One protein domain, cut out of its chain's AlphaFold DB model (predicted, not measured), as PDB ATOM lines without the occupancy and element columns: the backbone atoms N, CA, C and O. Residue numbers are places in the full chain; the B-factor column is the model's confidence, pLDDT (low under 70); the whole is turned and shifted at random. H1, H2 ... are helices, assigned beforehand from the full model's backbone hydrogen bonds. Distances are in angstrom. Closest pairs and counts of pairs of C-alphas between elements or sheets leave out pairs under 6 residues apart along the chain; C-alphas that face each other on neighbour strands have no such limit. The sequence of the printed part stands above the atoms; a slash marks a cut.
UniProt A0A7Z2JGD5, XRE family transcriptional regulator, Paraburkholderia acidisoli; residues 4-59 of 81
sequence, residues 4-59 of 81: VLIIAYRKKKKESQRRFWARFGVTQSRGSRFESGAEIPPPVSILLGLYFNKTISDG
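What this domain is: This is residues 4 to 59 of the 81 residues of the protein "XRE family transcriptional regulator" of Paraburkholderia acidisoli (UniProt A0A7Z2JGD5). What would one see first in this model? Four short helices stand round a common middle, turned different ways: H2 and H3 meet as a corner nearly at right angles, H1 comes near both of them to make a loose triangle of three, and H4 stands off from these three at another side of the middle. What is it built of? The printed part has 56 residues with four named helices, in the order H1, H2, H3, H4 along the chain, and no named strand; the class is all helix. How tightly is it drawn together? The whole is compact, with a radius of gyration of the C-alphas of 10.5 A, and it is rounded, spanning 26 by 26 by 19 A.

How they stand to each other: How does the first helix stand to the next two? H1, residues 4 to 12, and H2, residues 17 to 22, are close but not clearly touching: their closest C-alphas, of Arg 10 and Phe 20, are 6.6 A apart, and their lines are about perpendicular at 75 degrees. H1 is also close to but not clearly touching H3, residues 28 to 35, with the closest C-alphas those of Ile 7 and Glu 35 at 6.7 A, and the two run opposite ways at a steep tilt of 51 degrees. Which helices touch? H2 and H3 touch, with the C-alphas of Arg 18 and Gln 28 closest at 4.3 A, and they are about perpendicular at 78 degrees. Where does the last helix stand? H4, residues 42 to 52, is apart from H2 and H3, and only just apart from H1, the closest C-alphas being 8.4 A apart. Are the helix backbones well formed? Every O i to N i+4 pair in H1, H2, H3 and H4 is within hydrogen-bond range.

Where its parts are: Where does the first helix begin? H1 begins at Val 4, whose C-alpha is at (-12.375, -41.719, 45.799), and is 12.1 A long from first to last C-alpha. How long are the two that follow? H2, residues 17 to 22, measures 8.1 A and H3, residues 28 to 35, measures 10.4 A; C-alpha 28 is at (-18.984, -29.586, 35.123). Where does the last helix end? H4, the longest at 11 residues and 15.3 A, ends at Phe 52, with its C-alpha at (-16.745, -32.902, 54.480).

The domain as a whole: How far does it reach? The two C-alphas farthest apart, of Gly 37 and Gly 59, are 28.0 A apart. Is anything missing, and how are the helices joined? The printed part has no cut; the links H1 to H2 and H2 to H3 are tight, with 4 and 5 residues, and the link H3 to H4 is short, with 6. How sure is the model? The mean pLDDT of the printed part is 97.5, and no printed residue is under 70.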
ATOM      1  N   VAL A   4     -11.467 -40.571  45.675       95.75
ATOM      2  CA  VAL A   4     -12.375 -41.719  45.799       95.75
ATOM      3  C   VAL A   4     -13.531 -41.376  46.738       95.75
ATOM      4  O   VAL A   4     -14.691 -41.604  46.388       95.75
ATOM      5  N   LEU A   5     -13.239 -40.737  47.876       95.50
ATOM      6  CA  LEU A   5     -14.253 -40.292  48.836       95.50
ATOM      7  C   LEU A   5     -15.181 -39.227  48.236       95.50
ATOM      8  O   LEU A   5     -16.399 -39.306  48.410       95.50
ATOM      9  N   ILE A   6     -14.628 -38.270  47.484       97.06
ATOM     10  CA  ILE A   6     -15.405 -37.217  46.812       97.06
ATOM     11  C   ILE A   6     -16.409 -37.835  45.824       97.06
ATOM     12  O   ILE A   6     -17.607 -37.537  45.880       97.06
ATOM     13  N   ILE A   7     -15.944 -38.740  44.954       97.75
ATOM     14  CA  ILE A   7     -16.788 -39.413  43.954       97.75
ATOM     15  C   ILE A   7     -17.856 -40.273  44.636       97.75
ATOM     16  O   ILE A   7     -19.027 -40.224  44.248       97.75
ATOM     17  N   ALA A   8     -17.471 -41.054  45.648       97.88
ATOM     18  CA  ALA A   8     -18.388 -41.921  46.380       97.88
ATOM     19  C   ALA A   8     -19.501 -41.113  47.056       97.88
ATOM     20  O   ALA A   8     -20.678 -41.459  46.936       97.88
ATOM     21  N   TYR A   9     -19.158 -39.992  47.698       97.56
ATOM     22  CA  TYR A   9     -20.134 -39.101  48.318       97.56
ATOM     23  C   TYR A   9     -21.116 -38.514  47.299       97.56
ATOM     24  O   TYR A   9     -22.331 -38.602  47.498       97.56
ATOM     25  N   ARG A  10     -20.614 -37.968  46.181       97.88
ATOM     26  CA  ARG A  10     -21.464 -37.420  45.114       97.88
ATOM     27  C   ARG A  10     -22.435 -38.474  44.579       97.88
ATOM     28  O   ARG A  10     -23.631 -38.205  44.442       97.88
ATOM     29  N   LYS A  11     -21.931 -39.679  44.289       97.94
ATOM     30  CA  LYS A  11     -22.745 -40.803  43.805       97.94
ATOM     31  C   LYS A  11     -23.793 -41.222  44.838       97.94
ATOM     32  O   LYS A  11     -24.952 -41.387  44.473       97.94
ATOM     33  N   LYS A  12     -23.430 -41.301  46.123       98.12
ATOM     34  CA  LYS A  12     -24.364 -41.591  47.228       98.12
ATOM     35  C   LYS A  12     -25.490 -40.558  47.318       98.12
ATOM     36  O   LYS A  12     -26.635 -40.919  47.567       98.12
ATOM     37  N   LYS A  13     -25.183 -39.281  47.074       97.12
ATOM     38  CA  LYS A  13     -26.164 -38.185  47.004       97.12
ATOM     39  C   LYS A  13     -26.974 -38.154  45.700       97.12
ATOM     40  O   LYS A  13     -27.895 -37.351  45.599       97.12
ATOM     41  N   LYS A  14     -26.668 -39.027  44.729       98.12
ATOM     42  CA  LYS A  14     -27.284 -39.084  43.390       98.12
ATOM     43  C   LYS A  14     -27.191 -37.752  42.639       98.12
ATOM     44  O   LYS A  14     -28.130 -37.318  41.976       98.12
ATOM     45  N   GLU A  15     -26.050 -37.080  42.752       98.19
ATOM     46  CA  GLU A  15     -25.842 -35.775  42.129       98.19
ATOM     47  C   GLU A  15     -25.023 -35.878  40.851       98.19
ATOM     48  O   GLU A  15     -24.037 -36.613  40.782       98.19
ATOM     49  N   SER A  16     -25.392 -35.091  39.841       98.44
ATOM     50  CA  SER A  16     -24.543 -34.896  38.668       98.44
ATOM     51  C   SER A  16     -23.265 -34.144  39.049       98.44
ATOM     52  O   SER A  16     -23.233 -33.398  40.030       98.44
ATOM     53  N   GLN A  17     -22.212 -34.295  38.241       98.38
ATOM     54  CA  GLN A  17     -20.981 -33.513  38.392       98.38
ATOM     55  C   GLN A  17     -21.281 -32.010  38.390       98.38
ATOM     56  O   GLN A  17     -20.820 -31.299  39.273       98.38
ATOM     57  N   ARG A  18     -22.130 -31.540  37.463       98.19
ATOM     58  CA  ARG A  18     -22.558 -30.135  37.409       98.19
ATOM     59  C   ARG A  18     -23.117 -29.667  38.750       98.19
ATOM     60  O   ARG A  18     -22.676 -28.646  39.258       98.19
ATOM     61  N   ARG A  19     -24.071 -30.410  39.318       97.88
ATOM     62  CA  ARG A  19     -24.730 -30.028  40.573       97.88
ATOM     63  C   ARG A  19     -23.760 -30.040  41.749       97.88
ATOM     64  O   ARG A  19     -23.780 -29.120  42.555       97.88
ATOM     65  N   PHE A  20     -22.917 -31.066  41.835       98.31
ATOM     66  CA  PHE A  20     -21.985 -31.201  42.946       98.31
ATOM     67  C   PHE A  20     -20.898 -30.128  42.939       98.31
ATOM     68  O   PHE A  20     -20.705 -29.441  43.939       98.31
ATOM     69  N   TRP A  21     -20.230 -29.966  41.799       98.06
ATOM     70  CA  TRP A  21     -19.075 -29.087  41.650       98.06
ATOM     71  C   TRP A  21     -19.449 -27.601  41.615       98.06
ATOM     72  O   TRP A  21     -18.668 -26.773  42.086       98.06
ATOM     73  N   ALA A  22     -20.665 -27.257  41.169       97.06
ATOM     74  CA  ALA A  22     -21.139 -25.872  41.160       97.06
ATOM     75  C   ALA A  22     -21.119 -25.219  42.553       97.06
ATOM     76  O   ALA A  22     -20.836 -24.031  42.651       97.06
ATOM     77  N   ARG A  23     -21.319 -25.995  43.631       96.31
ATOM     78  CA  ARG A  23     -21.227 -25.503  45.020       96.31
ATOM     79  C   ARG A  23     -19.888 -24.852  45.354       96.31
ATOM     80  O   ARG A  23     -19.817 -23.992  46.221       96.31
ATOM     81  N   PHE A  24     -18.831 -25.305  44.688       96.81
ATOM     82  CA  PHE A  24     -17.454 -24.886  44.923       96.81
ATOM     83  C   PHE A  24     -16.947 -23.958  43.810       96.81
ATOM     84  O   PHE A  24     -15.740 -23.808  43.642       96.81
ATOM     85  N   GLY A  25     -17.851 -23.388  43.001       95.62
ATOM     86  CA  GLY A  25     -17.492 -22.540  41.861       95.62
ATOM     87  C   GLY A  25     -16.830 -23.303  40.708       95.62
ATOM     88  O   GLY A  25     -16.138 -22.711  39.884       95.62
ATOM     89  N   VAL A  26     -17.005 -24.625  40.639       97.56
ATOM     90  CA  VAL A  26     -16.356 -25.478  39.638       97.56
ATOM     91  C   VAL A  26     -17.360 -25.875  38.554       97.56
ATOM     92  O   VAL A  26     -18.442 -26.397  38.830       97.56
ATOM     93  N   THR A  27     -16.991 -25.659  37.290       98.00
ATOM     94  CA  THR A  27     -17.800 -26.076  36.134       98.00
ATOM     95  C   THR A  27     -17.847 -27.600  36.003       98.00
ATOM     96  O   THR A  27     -16.955 -28.310  36.467       98.00
ATOM     97  N   GLN A  28     -18.859 -28.135  35.310       97.88
ATOM     98  CA  GLN A  28     -18.984 -29.586  35.123       97.88
ATOM     99  C   GLN A  28     -17.759 -30.204  34.431       97.88
ATOM    100  O   GLN A  28     -17.286 -31.247  34.876       97.88
ATOM    101  N   SER A  29     -17.218 -29.560  33.393       98.25
ATOM    102  CA  SER A  29     -16.050 -30.060  32.658       98.25
ATOM    103  C   SER A  29     -14.787 -30.102  33.526       98.25
ATOM    104  O   SER A  29     -14.056 -31.090  33.491       98.25
ATOM    105  N   ARG A  30     -14.549 -29.082  34.365       97.94
ATOM    106  CA  ARG A  30     -13.451 -29.100  35.349       97.94
ATOM    107  C   ARG A  30     -13.666 -30.165  36.421       97.94
ATOM    108  O   ARG A  30     -12.747 -30.925  36.701       97.94
ATOM    109  N   GLY A  31     -14.885 -30.275  36.947       98.00
ATOM    110  CA  GLY A  31     -15.251 -31.314  37.910       98.00
ATOM    111  C   GLY A  31     -15.022 -32.728  37.372       98.00
ATOM    112  O   GLY A  31     -14.479 -33.576  38.073       98.00
ATOM    113  N   SER A  32     -15.346 -32.967  36.098       98.38
ATOM    114  CA  SER A  32     -15.049 -34.234  35.422       98.38
ATOM    115  C   SER A  32     -13.550 -34.542  35.412       98.38
ATOM    116  O   SER A  32     -13.142 -35.635  35.792       98.38
ATOM    117  N   ARG A  33     -12.706 -33.556  35.075       98.38
ATOM    118  CA  ARG A  33     -11.244 -33.722  35.099       98.38
ATOM    119  C   ARG A  33     -10.726 -34.063  36.495       98.38
ATOM    120  O   ARG A  33      -9.873 -34.936  36.611       98.38
ATOM    121  N   PHE A  34     -11.250 -33.420  37.537       98.00
ATOM    122  CA  PHE A  34     -10.884 -33.727  38.924       98.00
ATOM    123  C   PHE A  34     -11.246 -35.168  39.301       98.00
ATOM    124  O   PHE A  34     -10.429 -35.887  39.872       98.00
ATOM    125  N   GLU A  35     -12.440 -35.632  38.924       97.75
ATOM    126  CA  GLU A  35     -12.857 -37.023  39.149       97.75
ATOM    127  C   GLU A  35     -12.024 -38.036  38.343       97.75
ATOM    128  O   GLU A  35     -11.843 -39.168  38.792       97.75
ATOM    129  N   SER A  36     -11.447 -37.617  37.214       97.50
ATOM    130  CA  SER A  36     -10.516 -38.409  36.398       97.50
ATOM    131  C   SER A  36      -9.047 -38.296  36.827       97.50
ATOM    132  O   SER A  36      -8.184 -38.911  36.208       97.50
ATOM    133  N   GLY A  37      -8.742 -37.544  37.891       96.00
ATOM    134  CA  GLY A  37      -7.403 -37.481  38.483       96.00
ATOM    135  C   GLY A  37      -6.566 -36.254  38.143       96.00
ATOM    136  O   GLY A  37      -5.398 -36.224  38.515       96.00
ATOM    137  N   ALA A  38      -7.138 -35.233  37.503       97.38
ATOM    138  CA  ALA A  38      -6.488 -33.928  37.456       97.38
ATOM    139  C   ALA A  38      -6.358 -33.329  38.865       97.38
ATOM    140  O   ALA A  38      -7.201 -33.563  39.737       97.38
ATOM    141  N   GLU A  39      -5.321 -32.516  39.057       96.75
ATOM    142  CA  GLU A  39      -5.085 -31.804  40.307       96.75
ATOM    143  C   GLU A  39      -6.261 -30.878  40.654       96.75
ATOM    144  O   GLU A  39      -6.763 -30.130  39.810       96.75
ATOM    145  N   ILE A  40      -6.698 -30.934  41.915       97.62
ATOM    146  CA  ILE A  40      -7.717 -30.039  42.463       97.62
ATOM    147  C   ILE A  40      -7.002 -28.827  43.069       97.62
ATOM    148  O   ILE A  40      -6.255 -29.008  44.035       97.62
ATOM    149  N   PRO A  41      -7.260 -27.596  42.586       97.19
ATOM    150  CA  PRO A  41      -6.604 -26.402  43.103       97.19
ATOM    151  C   PRO A  41      -6.757 -26.256  44.627       97.19
ATOM    152  O   PRO A  41      -7.834 -26.570  45.156       97.19
ATOM    153  N   PRO A  42      -5.746 -25.722  45.341       97.25
ATOM    154  CA  PRO A  42      -5.783 -25.596  46.797       97.25
ATOM    155  C   PRO A  42      -7.051 -24.929  47.359       97.25
ATOM    156  O   PRO A  42      -7.618 -25.483  48.303       97.25
ATOM    157  N   PRO A  43      -7.595 -23.838  46.772       97.00
ATOM    158  CA  PRO A  43      -8.825 -23.225  47.280       97.00
ATOM    159  C   PRO A  43     -10.029 -24.178  47.270       97.00
ATOM    160  O   PRO A  43     -10.788 -24.242  48.236       97.00
ATOM    161  N   VAL A  44     -10.179 -24.980  46.211       97.56
ATOM    162  CA  VAL A  44     -11.265 -25.967  46.097       97.56
ATOM    163  C   VAL A  44     -11.054 -27.102  47.100       97.56
ATOM    164  O   VAL A  44     -12.002 -27.534  47.752       97.56
ATOM    165  N   SER A  45      -9.809 -27.551  47.277       97.38
ATOM    166  CA  SER A  45      -9.450 -28.576  48.264       97.38
ATOM    167  C   SER A  45      -9.760 -28.150  49.702       97.38
ATOM    168  O   SER A  45     -10.267 -28.965  50.476       97.38
ATOM    169  N   ILE A  46      -9.519 -26.881  50.051       97.75
ATOM    170  CA  ILE A  46      -9.868 -26.310  51.362       97.75
ATOM    171  C   ILE A  46     -11.386 -26.334  51.565       97.75
ATOM    172  O   ILE A  46     -11.857 -26.857  52.575       97.75
ATOM    173  N   LEU A  47     -12.165 -25.843  50.593       97.62
ATOM    174  CA  LEU A  47     -13.631 -25.831  50.686       97.62
ATOM    175  C   LEU A  47     -14.221 -27.240  50.807       97.62
ATOM    176  O   LEU A  47     -15.116 -27.464  51.620       97.62
ATOM    177  N   LEU A  48     -13.700 -28.201  50.038       97.81
ATOM    178  CA  LEU A  48     -14.080 -29.607  50.168       97.81
ATOM    179  C   LEU A  48     -13.786 -30.114  51.583       97.81
ATOM    180  O   LEU A  48     -14.647 -30.743  52.190       97.81
ATOM    181  N   GLY A  49     -12.605 -29.810  52.130       97.38
ATOM    182  CA  GLY A  49     -12.241 -30.205  53.487       97.38
ATOM    183  C   GLY A  49     -13.203 -29.669  54.546       97.38
ATOM    184  O   GLY A  49     -13.728 -30.445  55.344       97.38
ATOM    185  N   LEU A  50     -13.510 -28.372  54.495       97.94
ATOM    186  CA  LEU A  50     -14.479 -27.737  55.395       97.94
ATOM    187  C   LEU A  50     -15.878 -28.360  55.263       97.94
ATOM    188  O   LEU A  50     -16.563 -28.586  56.260       97.94
ATOM    189  N   TYR A  51     -16.302 -28.665  54.035       97.81
ATOM    190  CA  TYR A  51     -17.620 -29.230  53.758       97.81
ATOM    191  C   TYR A  51     -17.762 -30.675  54.258       97.81
ATOM    192  O   TYR A  51     -18.767 -31.049  54.873       97.81
ATOM    193  N   PHE A  52     -16.747 -31.512  54.022       96.56
ATOM    194  CA  PHE A  52     -16.745 -32.902  54.480       96.56
ATOM    195  C   PHE A  52     -16.627 -33.011  56.004       96.56
ATOM    196  O   PHE A  52     -17.295 -33.867  56.585       96.56
ATOM    197  N   ASN A  53     -15.908 -32.084  56.643       96.88
ATOM    198  CA  ASN A  53     -15.819 -31.968  58.102       96.88
ATOM    199  C   ASN A  53     -17.033 -31.289  58.753       96.88
ATOM    200  O   ASN A  53     -17.044 -31.102  59.966       96.88
ATOM    201  N   LYS A  54     -18.063 -30.922  57.976       97.00
ATOM    202  CA  LYS A  54     -19.285 -30.251  58.465       97.00
ATOM    203  C   LYS A  54     -19.050 -28.878  59.097       97.00
ATOM    204  O   LYS A  54     -19.944 -28.358  59.754       97.00
ATOM    205  N   THR A  55     -17.895 -28.264  58.849       98.25
ATOM    206  CA  THR A  55     -17.617 -26.873  59.226       98.25
ATOM    207  C   THR A  55     -18.458 -25.899  58.404       98.25
ATOM    208  O   THR A  55     -18.868 -24.862  58.910       98.25
ATOM    209  N   ILE A  56     -18.724 -26.242  57.138       97.75
ATOM    210  CA  ILE A  56     -19.621 -25.496  56.249       97.75
ATOM    211  C   ILE A  56     -20.628 -26.440  55.583       97.75
ATOM    212  O   ILE A  56     -20.391 -27.639  55.425       97.75
ATOM    213  N   SER A  57     -21.753 -25.881  55.160       97.81
ATOM    214  CA  SER A  57     -22.897 -26.549  54.547       97.81
ATOM    215  C   SER A  57     -23.248 -25.935  53.187       97.81
ATOM    216  O   SER A  57     -22.709 -24.902  52.784       97.81
ATOM    217  N   ASP A  58     -24.214 -26.541  52.486       96.94
ATOM    218  CA  ASP A  58     -24.771 -25.984  51.243       96.94
ATOM    219  C   ASP A  58     -25.307 -24.551  51.455       96.94
ATOM    220  O   ASP A  58     -25.198 -23.705  50.569       96.94
ATOM    221  N   GLY A  59     -25.847 -24.255  52.645       97.25
ATOM    222  CA  GLY A  59     -26.366 -22.930  52.987       97.25
ATOM    223  C   GLY A  59     -25.274 -21.868  53.123       97.25
ATOM    224  O   GLY A  59     -25.486 -20.725  52.717       97.25
TER     225      GLY A  59